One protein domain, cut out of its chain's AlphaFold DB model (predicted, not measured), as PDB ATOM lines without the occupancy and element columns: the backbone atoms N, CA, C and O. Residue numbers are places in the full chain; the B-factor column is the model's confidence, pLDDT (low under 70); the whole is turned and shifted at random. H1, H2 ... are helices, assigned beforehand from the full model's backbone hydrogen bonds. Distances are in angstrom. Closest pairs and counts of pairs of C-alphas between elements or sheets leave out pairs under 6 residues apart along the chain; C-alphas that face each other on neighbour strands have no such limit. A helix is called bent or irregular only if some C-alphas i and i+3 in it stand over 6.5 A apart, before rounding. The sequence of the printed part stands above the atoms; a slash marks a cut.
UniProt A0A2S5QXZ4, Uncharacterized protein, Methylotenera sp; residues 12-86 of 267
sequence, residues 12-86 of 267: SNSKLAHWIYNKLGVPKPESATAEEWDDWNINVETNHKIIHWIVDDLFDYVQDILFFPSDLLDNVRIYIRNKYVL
ATOM      1  N   SER A  12     226.254 159.121 304.998       86.12
ATOM      2  CA  SER A  12     227.400 159.302 304.092       86.12
ATOM      3  C   SER A  12     228.593 158.370 304.368       86.12
ATOM      4  O   SER A  12     229.399 158.097 303.481       86.12
ATOM      5  N   ASN A  13     228.678 157.798 305.576       87.06
ATOM      6  CA  ASN A  13     229.693 156.810 305.977       87.06
ATOM      7  C   ASN A  13     229.087 155.415 306.225       87.06
ATOM      8  O   ASN A  13     229.633 154.580 306.949       87.06
ATOM      9  N   SER A  14     227.903 155.153 305.670       90.38
ATOM     10  CA  SER A  14     227.251 153.849 305.781       90.38
ATOM     11  C   SER A  14     227.860 152.820 304.822       90.38
ATOM     12  O   SER A  14     228.468 153.151 303.807       90.38
ATOM     13  N   LYS A  15     227.617 151.527 305.082       90.75
ATOM     14  CA  LYS A  15     228.023 150.444 304.165       90.75
ATOM     15  C   LYS A  15     227.463 150.625 302.749       90.75
ATOM     16  O   LYS A  15     228.108 150.222 301.788       90.75
ATOM     17  N   LEU A  16     226.273 151.221 302.625       90.69
ATOM     18  CA  LEU A  16     225.661 151.526 301.333       90.69
ATOM     19  C   LEU A  16     226.431 152.635 300.607       90.69
ATOM     20  O   LEU A  16     226.728 152.472 299.429       90.69
ATOM     21  N   ALA A  17     226.803 153.708 301.310       89.56
ATOM     22  CA  ALA A  17     227.627 154.783 300.759       89.56
ATOM     23  C   ALA A  17     228.971 154.249 300.235       89.56
ATOM     24  O   ALA A  17     229.313 154.461 299.072       89.56
ATOM     25  N   HIS A  18     229.674 153.444 301.041       90.31
ATOM     26  CA  HIS A  18     230.906 152.777 300.606       90.31
ATOM     27  C   HIS A  18     230.681 151.850 299.405       90.31
ATOM     28  O   HIS A  18     231.490 151.826 298.482       90.31
ATOM     29  N   TRP A  19     229.576 151.102 299.376       92.56
ATOM     30  CA  TRP A  19     229.251 150.234 298.244       92.56
ATOM     31  C   TRP A  19     229.027 151.021 296.943       92.56
ATOM     32  O   TRP A  19     229.530 150.600 295.901       92.56
ATOM     33  N   ILE A  20     228.331 152.163 296.996       90.44
ATOM     34  CA  ILE A  20     228.099 153.039 295.833       90.44
ATOM     35  C   ILE A  20     229.437 153.556 295.290       90.44
ATOM     36  O   ILE A  20     229.714 153.410 294.100       90.44
ATOM     37  N   TYR A  21     230.295 154.080 296.168       89.88
ATOM     38  CA  TYR A  21     231.615 154.592 295.798       89.88
ATOM     39  C   TYR A  21     232.539 153.511 295.219       89.88
ATOM     40  O   TYR A  21     233.151 153.699 294.166       89.88
ATOM     41  N   ASN A  22     232.550 152.323 295.826       90.38
ATOM     42  CA  ASN A  22     233.318 151.182 295.326       90.38
ATOM     43  C   ASN A  22     232.850 150.725 293.938       90.38
ATOM     44  O   ASN A  22     233.668 150.323 293.112       90.38
ATOM     45  N   LYS A  23     231.543 150.789 293.647       90.62
ATOM     46  CA  LYS A  23     231.001 150.419 292.329       90.62
ATOM     47  C   LYS A  23     231.382 151.388 291.216       90.62
ATOM     48  O   LYS A  23     231.414 150.975 290.061       90.62
ATOM     49  N   LEU A  24     231.693 152.632 291.560       85.25
ATOM     50  CA  LEU A  24     232.127 153.665 290.621       85.25
ATOM     51  C   LEU A  24     233.648 153.702 290.439       85.25
ATOM     52  O   LEU A  24     234.142 154.481 289.632       85.25
ATOM     53  N   GLY A  25     234.387 152.850 291.157       85.94
ATOM     54  CA  GLY A  25     235.845 152.789 291.078       85.94
ATOM     55  C   GLY A  25     236.558 153.880 291.878       85.94
ATOM     56  O   GLY A  25     237.760 154.051 291.703       85.94
ATOM     57  N   VAL A  26     235.849 154.588 292.764       88.06
ATOM     58  CA  VAL A  26     236.422 155.641 293.616       88.06
ATOM     59  C   VAL A  26     236.160 155.297 295.084       88.06
ATOM     60  O   VAL A  26     235.270 155.878 295.704       88.06
ATOM     61  N   PRO A  27     236.862 154.293 295.647       88.69
ATOM     62  CA  PRO A  27     236.625 153.839 297.013       88.69
ATOM     63  C   PRO A  27     236.902 154.961 298.019       88.69
ATOM     64  O   PRO A  27     237.932 155.625 297.941       88.69
ATOM     65  N   LYS A  28     235.982 155.168 298.970       87.06
ATOM     66  CA  LYS A  28     236.162 156.125 300.073       87.06
ATOM     67  C   LYS A  28     237.156 155.546 301.091       87.06
ATOM     68  O   LYS A  28     236.909 154.423 301.545       87.06
ATOM     69  N   PRO A  29     238.243 156.255 301.448       86.31
ATOM     70  CA  PRO A  29     239.222 155.742 302.400       86.31
ATOM     71  C   PRO A  29     238.598 155.568 303.793       86.31
ATOM     72  O   PRO A  29     237.793 156.385 304.234       86.31
ATOM     73  N   GLU A  30     238.948 154.486 304.495       84.56
ATOM     74  CA  GLU A  30     238.509 154.270 305.887       84.56
ATOM     75  C   GLU A  30     239.302 155.146 306.869       84.56
ATOM     76  O   GLU A  30     238.765 155.649 307.855       84.56
ATOM     77  N   SER A  31     240.582 155.356 306.567       85.25
ATOM     78  CA  SER A  31     241.492 156.262 307.260       85.25
ATOM     79  C   SER A  31     242.511 156.779 306.253       85.25
ATOM     80  O   SER A  31     243.081 155.980 305.512       85.25
ATOM     81  N   ALA A  32     242.742 158.085 306.241       89.19
ATOM     82  CA  ALA A  32     243.672 158.750 305.338       89.19
ATOM     83  C   ALA A  32     244.234 160.007 306.012       89.19
ATOM     84  O   ALA A  32     243.649 160.529 306.969       89.19
ATOM     85  N   THR A  33     245.385 160.467 305.530       92.94
ATOM     86  CA  THR A  33     245.941 161.777 305.882       92.94
ATOM     87  C   THR A  33     245.040 162.900 305.358       92.94
ATOM     88  O   THR A  33     244.182 162.676 304.506       92.94
ATOM     89  N   ALA A  34     245.200 164.118 305.883       91.38
ATOM     90  CA  ALA A  34     244.392 165.259 305.442       91.38
ATOM     91  C   ALA A  34     244.541 165.522 303.929       91.38
ATOM     92  O   ALA A  34     243.545 165.750 303.256       91.38
ATOM     93  N   GLU A  35     245.761 165.394 303.398       93.12
ATOM     94  CA  GLU A  35     246.062 165.583 301.971       93.12
ATOM     95  C   GLU A  35     245.370 164.527 301.096       93.12
ATOM     96  O   GLU A  35     244.716 164.860 300.114       93.12
ATOM     97  N   GLU A  36     245.423 163.254 301.495       91.50
ATOM     98  CA  GLU A  36     244.745 162.164 300.780       91.50
ATOM     99  C   GLU A  36     243.213 162.310 300.796       91.50
ATOM    100  O   GLU A  36     242.541 161.942 299.828       91.50
ATOM    101  N   TRP A  37     242.645 162.847 301.882       91.38
ATOM    102  CA  TRP A  37     241.219 163.178 301.947       91.38
ATOM    103  C   TRP A  37     240.850 164.310 300.991       91.38
ATOM    104  O   TRP A  37     239.826 164.214 300.313       91.38
ATOM    105  N   ASP A  38     241.677 165.351 300.915       92.06
ATOM    106  CA  ASP A  38     241.466 166.477 300.005       92.06
ATOM    107  C   ASP A  38     241.549 166.024 298.541       92.06
ATOM    108  O   ASP A  38     240.645 166.315 297.754       92.06
ATOM    109  N   ASP A  39     242.559 165.225 298.192       92.81
ATOM    110  CA  ASP A  39     242.717 164.658 296.851       92.81
ATOM    111  C   ASP A  39     241.522 163.777 296.456       92.81
ATOM    112  O   ASP A  39     241.016 163.854 295.328       92.81
ATOM    113  N   TRP A  40     241.028 162.953 297.387       91.19
ATOM    114  CA  TRP A  40     239.842 162.127 297.164       91.19
ATOM    115  C   TRP A  40     238.588 162.981 296.943       91.19
ATOM    116  O   TRP A  40     237.863 162.749 295.970       91.19
ATOM    117  N   ASN A  41     238.360 163.993 297.788       88.94
ATOM    118  CA  ASN A  41     237.220 164.905 297.666       88.94
ATOM    119  C   ASN A  41     237.242 165.631 296.313       88.94
ATOM    120  O   ASN A  41     236.252 165.597 295.584       88.94
ATOM    121  N   ILE A  42     238.385 166.205 295.918       89.94
ATOM    122  CA  ILE A  42     238.543 166.913 294.636       89.94
ATOM    123  C   ILE A  42     238.264 165.979 293.450       89.94
ATOM    124  O   ILE A  42     237.586 166.363 292.489       89.94
ATOM    125  N   ASN A  43     238.765 164.743 293.502       89.44
ATOM    126  CA  ASN A  43     238.542 163.745 292.459       89.44
ATOM    127  C   ASN A  43     237.048 163.396 292.320       89.44
ATOM    128  O   ASN A  43     236.496 163.423 291.214       89.44
ATOM    129  N   VAL A  44     236.371 163.125 293.438       89.38
ATOM    130  CA  VAL A  44     234.943 162.778 293.469       89.38
ATOM    131  C   VAL A  44     234.069 163.953 293.027       89.38
ATOM    132  O   VAL A  44     233.178 163.775 292.191       89.38
ATOM    133  N   GLU A  45     234.359 165.162 293.505       86.31
ATOM    134  CA  GLU A  45     233.665 166.385 293.100       86.31
ATOM    135  C   GLU A  45     233.892 166.729 291.626       86.31
ATOM    136  O   GLU A  45     233.023 167.322 290.992       86.31
ATOM    137  N   THR A  46     235.028 166.367 291.033       89.00
ATOM    138  CA  THR A  46     235.281 166.658 289.614       89.00
ATOM    139  C   THR A  46     234.606 165.630 288.709       89.00
ATOM    140  O   THR A  46     233.912 166.007 287.761       89.00
ATOM    141  N   ASN A  47     234.764 164.340 289.021       89.06
ATOM    142  CA  ASN A  47     234.395 163.237 288.132       89.06
ATOM    143  C   ASN A  47     232.992 162.664 288.397       89.06
ATOM    144  O   ASN A  47     232.352 162.155 287.476       89.06
ATOM    145  N   HIS A  48     232.478 162.768 289.626       87.69
ATOM    146  CA  HIS A  48     231.233 162.118 290.057       87.69
ATOM    147  C   HIS A  48     230.300 163.038 290.869       87.69
ATOM    148  O   HIS A  48     229.631 162.589 291.797       87.69
ATOM    149  N   LYS A  49     230.169 164.309 290.456       89.50
ATOM    150  CA  LYS A  49     229.334 165.360 291.091       89.50
ATOM    151  C   LYS A  49     227.964 164.910 291.594       89.50
ATOM    152  O   LYS A  49     227.589 165.207 292.720       89.50
ATOM    153  N   ILE A  50     227.196 164.221 290.747       88.06
ATOM    154  CA  ILE A  50     225.827 163.807 291.086       88.06
ATOM    155  C   ILE A  50     225.847 162.780 292.218       88.06
ATOM    156  O   ILE A  50     225.014 162.839 293.114       88.06
ATOM    157  N   ILE A  51     226.793 161.844 292.187       86.44
ATOM    158  CA  ILE A  51     226.900 160.811 293.215       86.44
ATOM    159  C   ILE A  51     227.413 161.409 294.517       86.44
ATOM    160  O   ILE A  51     226.857 161.080 295.556       86.44
ATOM    161  N   HIS A  52     228.392 162.314 294.449       87.69
ATOM    162  CA  HIS A  52     228.847 163.079 295.608       87.69
ATOM    163  C   HIS A  52     227.675 163.772 296.304       87.69
ATOM    164  O   HIS A  52     227.419 163.547 297.483       87.69
ATOM    165  N   TRP A  53     226.862 164.495 295.533       90.56
ATOM    166  CA  TRP A  53     225.659 165.133 296.055       90.56
ATOM    167  C   TRP A  53     224.643 164.124 296.618       90.56
ATOM    168  O   TRP A  53     224.042 164.358 297.659       90.56
ATOM    169  N   ILE A  54     224.431 162.969 295.975       89.38
ATOM    170  CA  ILE A  54     223.502 161.952 296.497       89.38
ATOM    171  C   ILE A  54     224.012 161.348 297.816       89.38
ATOM    172  O   ILE A  54     223.237 161.168 298.756       89.38
ATOM    173  N   VAL A  55     225.286 160.970 297.876       89.00
ATOM    174  CA  VAL A  55     225.832 160.145 298.959       89.00
ATOM    175  C   VAL A  55     226.288 160.985 300.144       89.00
ATOM    176  O   VAL A  55     226.049 160.572 301.276       89.00
ATOM    177  N   ASP A  56     226.914 162.135 299.912       85.12
ATOM    178  CA  ASP A  56     227.415 162.981 300.991       85.12
ATOM    179  C   ASP A  56     226.386 164.056 301.396       85.12
ATOM    180  O   ASP A  56     226.181 164.255 302.591       85.12
ATOM    181  N   ASP A  57     225.625 164.648 300.460       87.81
ATOM    182  CA  ASP A  57     224.635 165.687 300.811       87.81
ATOM    183  C   ASP A  57     223.219 165.135 301.059       87.81
ATOM    184  O   ASP A  57     222.615 165.378 302.108       87.81
ATOM    185  N   LEU A  58     222.637 164.400 300.102       91.75
ATOM    186  CA  LEU A  58     221.237 163.966 300.180       91.75
ATOM    187  C   LEU A  58     221.028 162.929 301.288       91.75
ATOM    188  O   LEU A  58     220.029 163.005 302.003       91.75
ATOM    189  N   PHE A  59     221.937 161.968 301.455       92.62
ATOM    190  CA  PHE A  59     221.824 160.973 302.526       92.62
ATOM    191  C   PHE A  59     221.838 161.632 303.904       92.62
ATOM    192  O   PHE A  59     220.979 161.317 304.732       92.62
ATOM    193  N   ASP A  60     222.752 162.572 304.134       88.00
ATOM    194  CA  ASP A  60     222.844 163.274 305.410       88.00
ATOM    195  C   ASP A  60     221.660 164.242 305.603       88.00
ATOM    196  O   ASP A  60     221.130 164.344 306.711       88.00
ATOM    197  N   TYR A  61     221.136 164.849 304.531       90.56
ATOM    198  CA  TYR A  61     219.908 165.652 304.575       90.56
ATOM    199  C   TYR A  61     218.661 164.826 304.932       90.56
ATOM    200  O   TYR A  61     217.845 165.231 305.766       90.56
ATOM    201  N   VAL A  62     218.502 163.641 304.339       92.69
ATOM    202  CA  VAL A  62     217.396 162.732 304.676       92.69
ATOM    203  C   VAL A  62     217.549 162.223 306.107       92.69
ATOM    204  O   VAL A  62     216.568 162.201 306.856       92.69
ATOM    205  N   GLN A  63     218.771 161.871 306.520       91.94
ATOM    206  CA  GLN A  63     219.064 161.532 307.907       91.94
ATOM    207  C   GLN A  63     218.652 162.684 308.835       91.94
ATOM    208  O   GLN A  63     217.991 162.460 309.846       91.94
ATOM    209  N   ASP A  64     218.980 163.924 308.481       89.69
ATOM    210  CA  ASP A  64     218.610 165.099 309.259       89.69
ATOM    211  C   ASP A  64     217.111 165.246 309.459       89.69
ATOM    212  O   ASP A  64     216.686 165.461 310.592       89.69
ATOM    213  N   ILE A  65     216.319 165.085 308.401       91.69
ATOM    214  CA  ILE A  65     214.858 165.161 308.483       91.69
ATOM    215  C   ILE A  65     214.306 164.055 309.385       91.69
ATOM    216  O   ILE A  65     213.490 164.323 310.268       91.69
ATOM    217  N   LEU A  66     214.750 162.813 309.183       92.19
ATOM    218  CA  LEU A  66     214.212 161.658 309.904       92.19
ATOM    219  C   LEU A  66     214.576 161.674 311.388       92.19
ATOM    220  O   LEU A  66     213.754 161.319 312.232       92.19
ATOM    221  N   PHE A  67     215.795 162.100 311.716       89.75
ATOM    222  CA  PHE A  67     216.268 162.175 313.095       89.75
ATOM    223  C   PHE A  67     215.950 163.513 313.772       89.75
ATOM    224  O   PHE A  67     216.118 163.613 314.987       89.75
ATOM    225  N   PHE A  68     215.422 164.512 313.052       90.25
ATOM    226  CA  PHE A  68     215.051 165.812 313.619       90.25
ATOM    227  C   PHE A  68     214.174 165.711 314.881       90.25
ATOM    228  O   PHE A  68     214.510 166.371 315.868       90.25
ATOM    229  N   PRO A  69     213.106 164.882 314.934       89.94
ATOM    230  CA  PRO A  69     212.298 164.762 316.148       89.94
ATOM    231  C   PRO A  69     213.102 164.222 317.336       89.94
ATOM    232  O   PRO A  69     212.986 164.735 318.447       89.94
ATOM    233  N   SER A  70     213.948 163.215 317.100       87.12
ATOM    234  CA  SER A  70     214.805 162.628 318.135       87.12
ATOM    235  C   SER A  70     215.834 163.637 318.642       87.12
ATOM    236  O   SER A  70     215.996 163.796 319.852       87.12
ATOM    237  N   ASP A  71     216.496 164.352 317.734       88.12
ATOM    238  CA  ASP A  71     217.483 165.370 318.084       88.12
ATOM    239  C   ASP A  71     216.840 166.514 318.866       88.12
ATOM    240  O   ASP A  71     217.407 166.973 319.856       88.12
ATOM    241  N   LEU A  72     215.645 166.961 318.472       90.06
ATOM    242  CA  LEU A  72     214.910 167.999 319.190       90.06
ATOM    243  C   LEU A  72     214.585 167.560 320.624       90.06
ATOM    244  O   LEU A  72     214.831 168.320 321.563       90.06
ATOM    245  N   LEU A  73     214.078 166.336 320.804       88.56
ATOM    246  CA  LEU A  73     213.783 165.781 322.127       88.56
ATOM    247  C   LEU A  73     215.043 165.656 322.987       88.56
ATOM    248  O   LEU A  73     215.013 166.010 324.167       88.56
ATOM    249  N   ASP A  74     216.156 165.207 322.408       85.94
ATOM    250  CA  ASP A  74     217.415 165.075 323.138       85.94
ATOM    251  C   ASP A  74     217.977 166.434 323.566       85.94
ATOM    252  O   ASP A  74     218.387 166.622 324.712       85.94
ATOM    253  N   ASN A  75     217.901 167.420 322.678       89.38
ATOM    254  CA  ASN A  75     218.256 168.798 322.972       89.38
ATOM    255  C   ASN A  75     217.407 169.335 324.139       89.38
ATOM    256  O   ASN A  75     217.957 169.863 325.110       89.38
ATOM    257  N   VAL A  76     216.076 169.194 324.081       90.19
ATOM    258  CA  VAL A  76     215.169 169.642 325.158       90.19
ATOM    259  C   VAL A  76     215.509 168.945 326.475       90.19
ATOM    260  O   VAL A  76     215.620 169.603 327.511       90.19
ATOM    261  N   ARG A  77     215.750 167.633 326.438       89.06
ATOM    262  CA  ARG A  77     216.189 166.844 327.592       89.06
ATOM    263  C   ARG A  77     217.483 167.393 328.190       89.06
ATOM    264  O   ARG A  77     217.534 167.609 329.398       89.06
ATOM    265  N   ILE A  78     218.508 167.646 327.374       88.12
ATOM    266  CA  ILE A  78     219.791 168.212 327.819       88.12
ATOM    267  C   ILE A  78     219.585 169.597 328.438       88.12
ATOM    268  O   ILE A  78     220.140 169.871 329.500       88.12
ATOM    269  N   TYR A  79     218.757 170.455 327.834       91.06
ATOM    270  CA  TYR A  79     218.445 171.773 328.389       91.06
ATOM    271  C   TYR A  79     217.785 171.670 329.768       91.06
ATOM    272  O   TYR A  79     218.247 172.300 330.722       91.06
ATOM    273  N   ILE A  80     216.742 170.841 329.895       92.12
ATOM    274  CA  ILE A  80     216.047 170.614 331.168       92.12
ATOM    275  C   ILE A  80     217.026 170.059 332.204       92.12
ATOM    276  O   ILE A  80     217.086 170.550 333.332       92.12
ATOM    277  N   ARG A  81     217.838 169.076 331.811       91.00
ATOM    278  CA  ARG A  81     218.832 168.452 332.679       91.00
ATOM    279  C   ARG A  81     219.864 169.464 333.175       91.00
ATOM    280  O   ARG A  81     220.066 169.562 334.380       91.00
ATOM    281  N   ASN A  82     220.471 170.254 332.294       91.06
ATOM    282  CA  ASN A  82     221.505 171.220 332.674       91.06
ATOM    283  C   ASN A  82     220.948 172.377 333.511       91.06
ATOM    284  O   ASN A  82     221.633 172.875 334.403       91.06
ATOM    285  N   LYS A  83     219.702 172.791 333.255       91.31
ATOM    286  CA  LYS A  83     219.065 173.901 333.969       91.31
ATOM    287  C   LYS A  83     218.517 173.502 335.335       91.31
ATOM    288  O   LYS A  83     218.742 174.227 336.298       91.31
ATOM    289  N   TYR A  84     217.794 172.386 335.421       91.38
ATOM    290  CA  TYR A  84     217.017 172.037 336.615       91.38
ATOM    291  C   TYR A  84     217.635 170.915 337.445       91.38
ATOM    292  O   TYR A  84     217.505 170.940 338.667       91.38
ATOM    293  N   VAL A  85     218.308 169.954 336.804       90.31
ATOM    294  CA  VAL A  85     218.856 168.776 337.493       90.31
ATOM    295  C   VAL A  85     220.304 169.017 337.905       90.31
ATOM    296  O   VAL A  85     220.606 169.048 339.090       90.31
ATOM    297  N   LEU A  86     221.190 169.233 336.931       88.25
ATOM    298  CA  LEU A  86     222.621 169.442 337.166       88.25
ATOM    299  C   LEU A  86     222.943 170.874 337.591       88.25
ATOM    300  O   LEU A  86     223.935 171.099 338.268       88.25
TER     301      LEU A  86
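AT A GLANCE: This is residues 12 to 86 of the 267 residues of an uncharacterized protein of Methylotenera sp (UniProt A0A2S5QXZ4). A long, bent helix, H3, makes the longest axis; the short helix H2 meets the beginning of its first arm at a corner, as an L, and the short helix H1 runs side by side with that arm. Residues 64 to 77 and 79 to 85, in H3, stick out free from the rest. The printed part has 75 residues, with three named helices in the order H1, H2, H3 and no named strand: all helix. It is only just extended, close to loose, with a radius of gyration of the C-alphas of 17.4 A, and spans 52 by 26 by 20 A.

HOW THE PARTS SIT: H1, residues 15 to 23, and H2, residues 34 to 47, are apart. H3, residues 49 to 85, was assigned as one helix by its hydrogen bonds but is bent: C-alphas 66 and 69 are 7.2 A apart. Its arms, H3a, residues 49 to 66, and H3b, residues 69 to 85, stand at a steep tilt of 52 degrees. H1 and H3a are close but not clearly touching; their closest C-alphas, of Ala 17 and Val 55, are 5.9 A apart. They run opposite ways at a shallow tilt of 9 degrees. H2 and H3a are close but not clearly touching, about perpendicular at 74 degrees; their closest C-alphas, of Glu 45 and His 52, are 6.4 A apart. H3b is apart from H1 and H2. Every O i to N i+4 pair is within hydrogen-bond range in H1, H2 and H3b, and 11 of 14 in H3a.

IN THESE COORDINATES: H1 begins at C-alpha 15 (228.023, 150.444, 304.165) and is 12.2 A long. H2 is 20.1 A long, H3a 24.4 A from C-alpha 49 (229.334, 165.360, 291.091), and H3b 22.7 A, ending at C-alpha 85 (218.856, 168.776, 337.493).

THE WHOLE: The two C-alphas farthest apart, of Gly 25 and Tyr 84, are 52.9 A apart. The printed part has no cut. The link from H1 to H2 is short, with 10 residues; that from H2 to H3 is tight, with 1 residue. The mean pLDDT of the printed part is 89.5, and no printed residue is under 70.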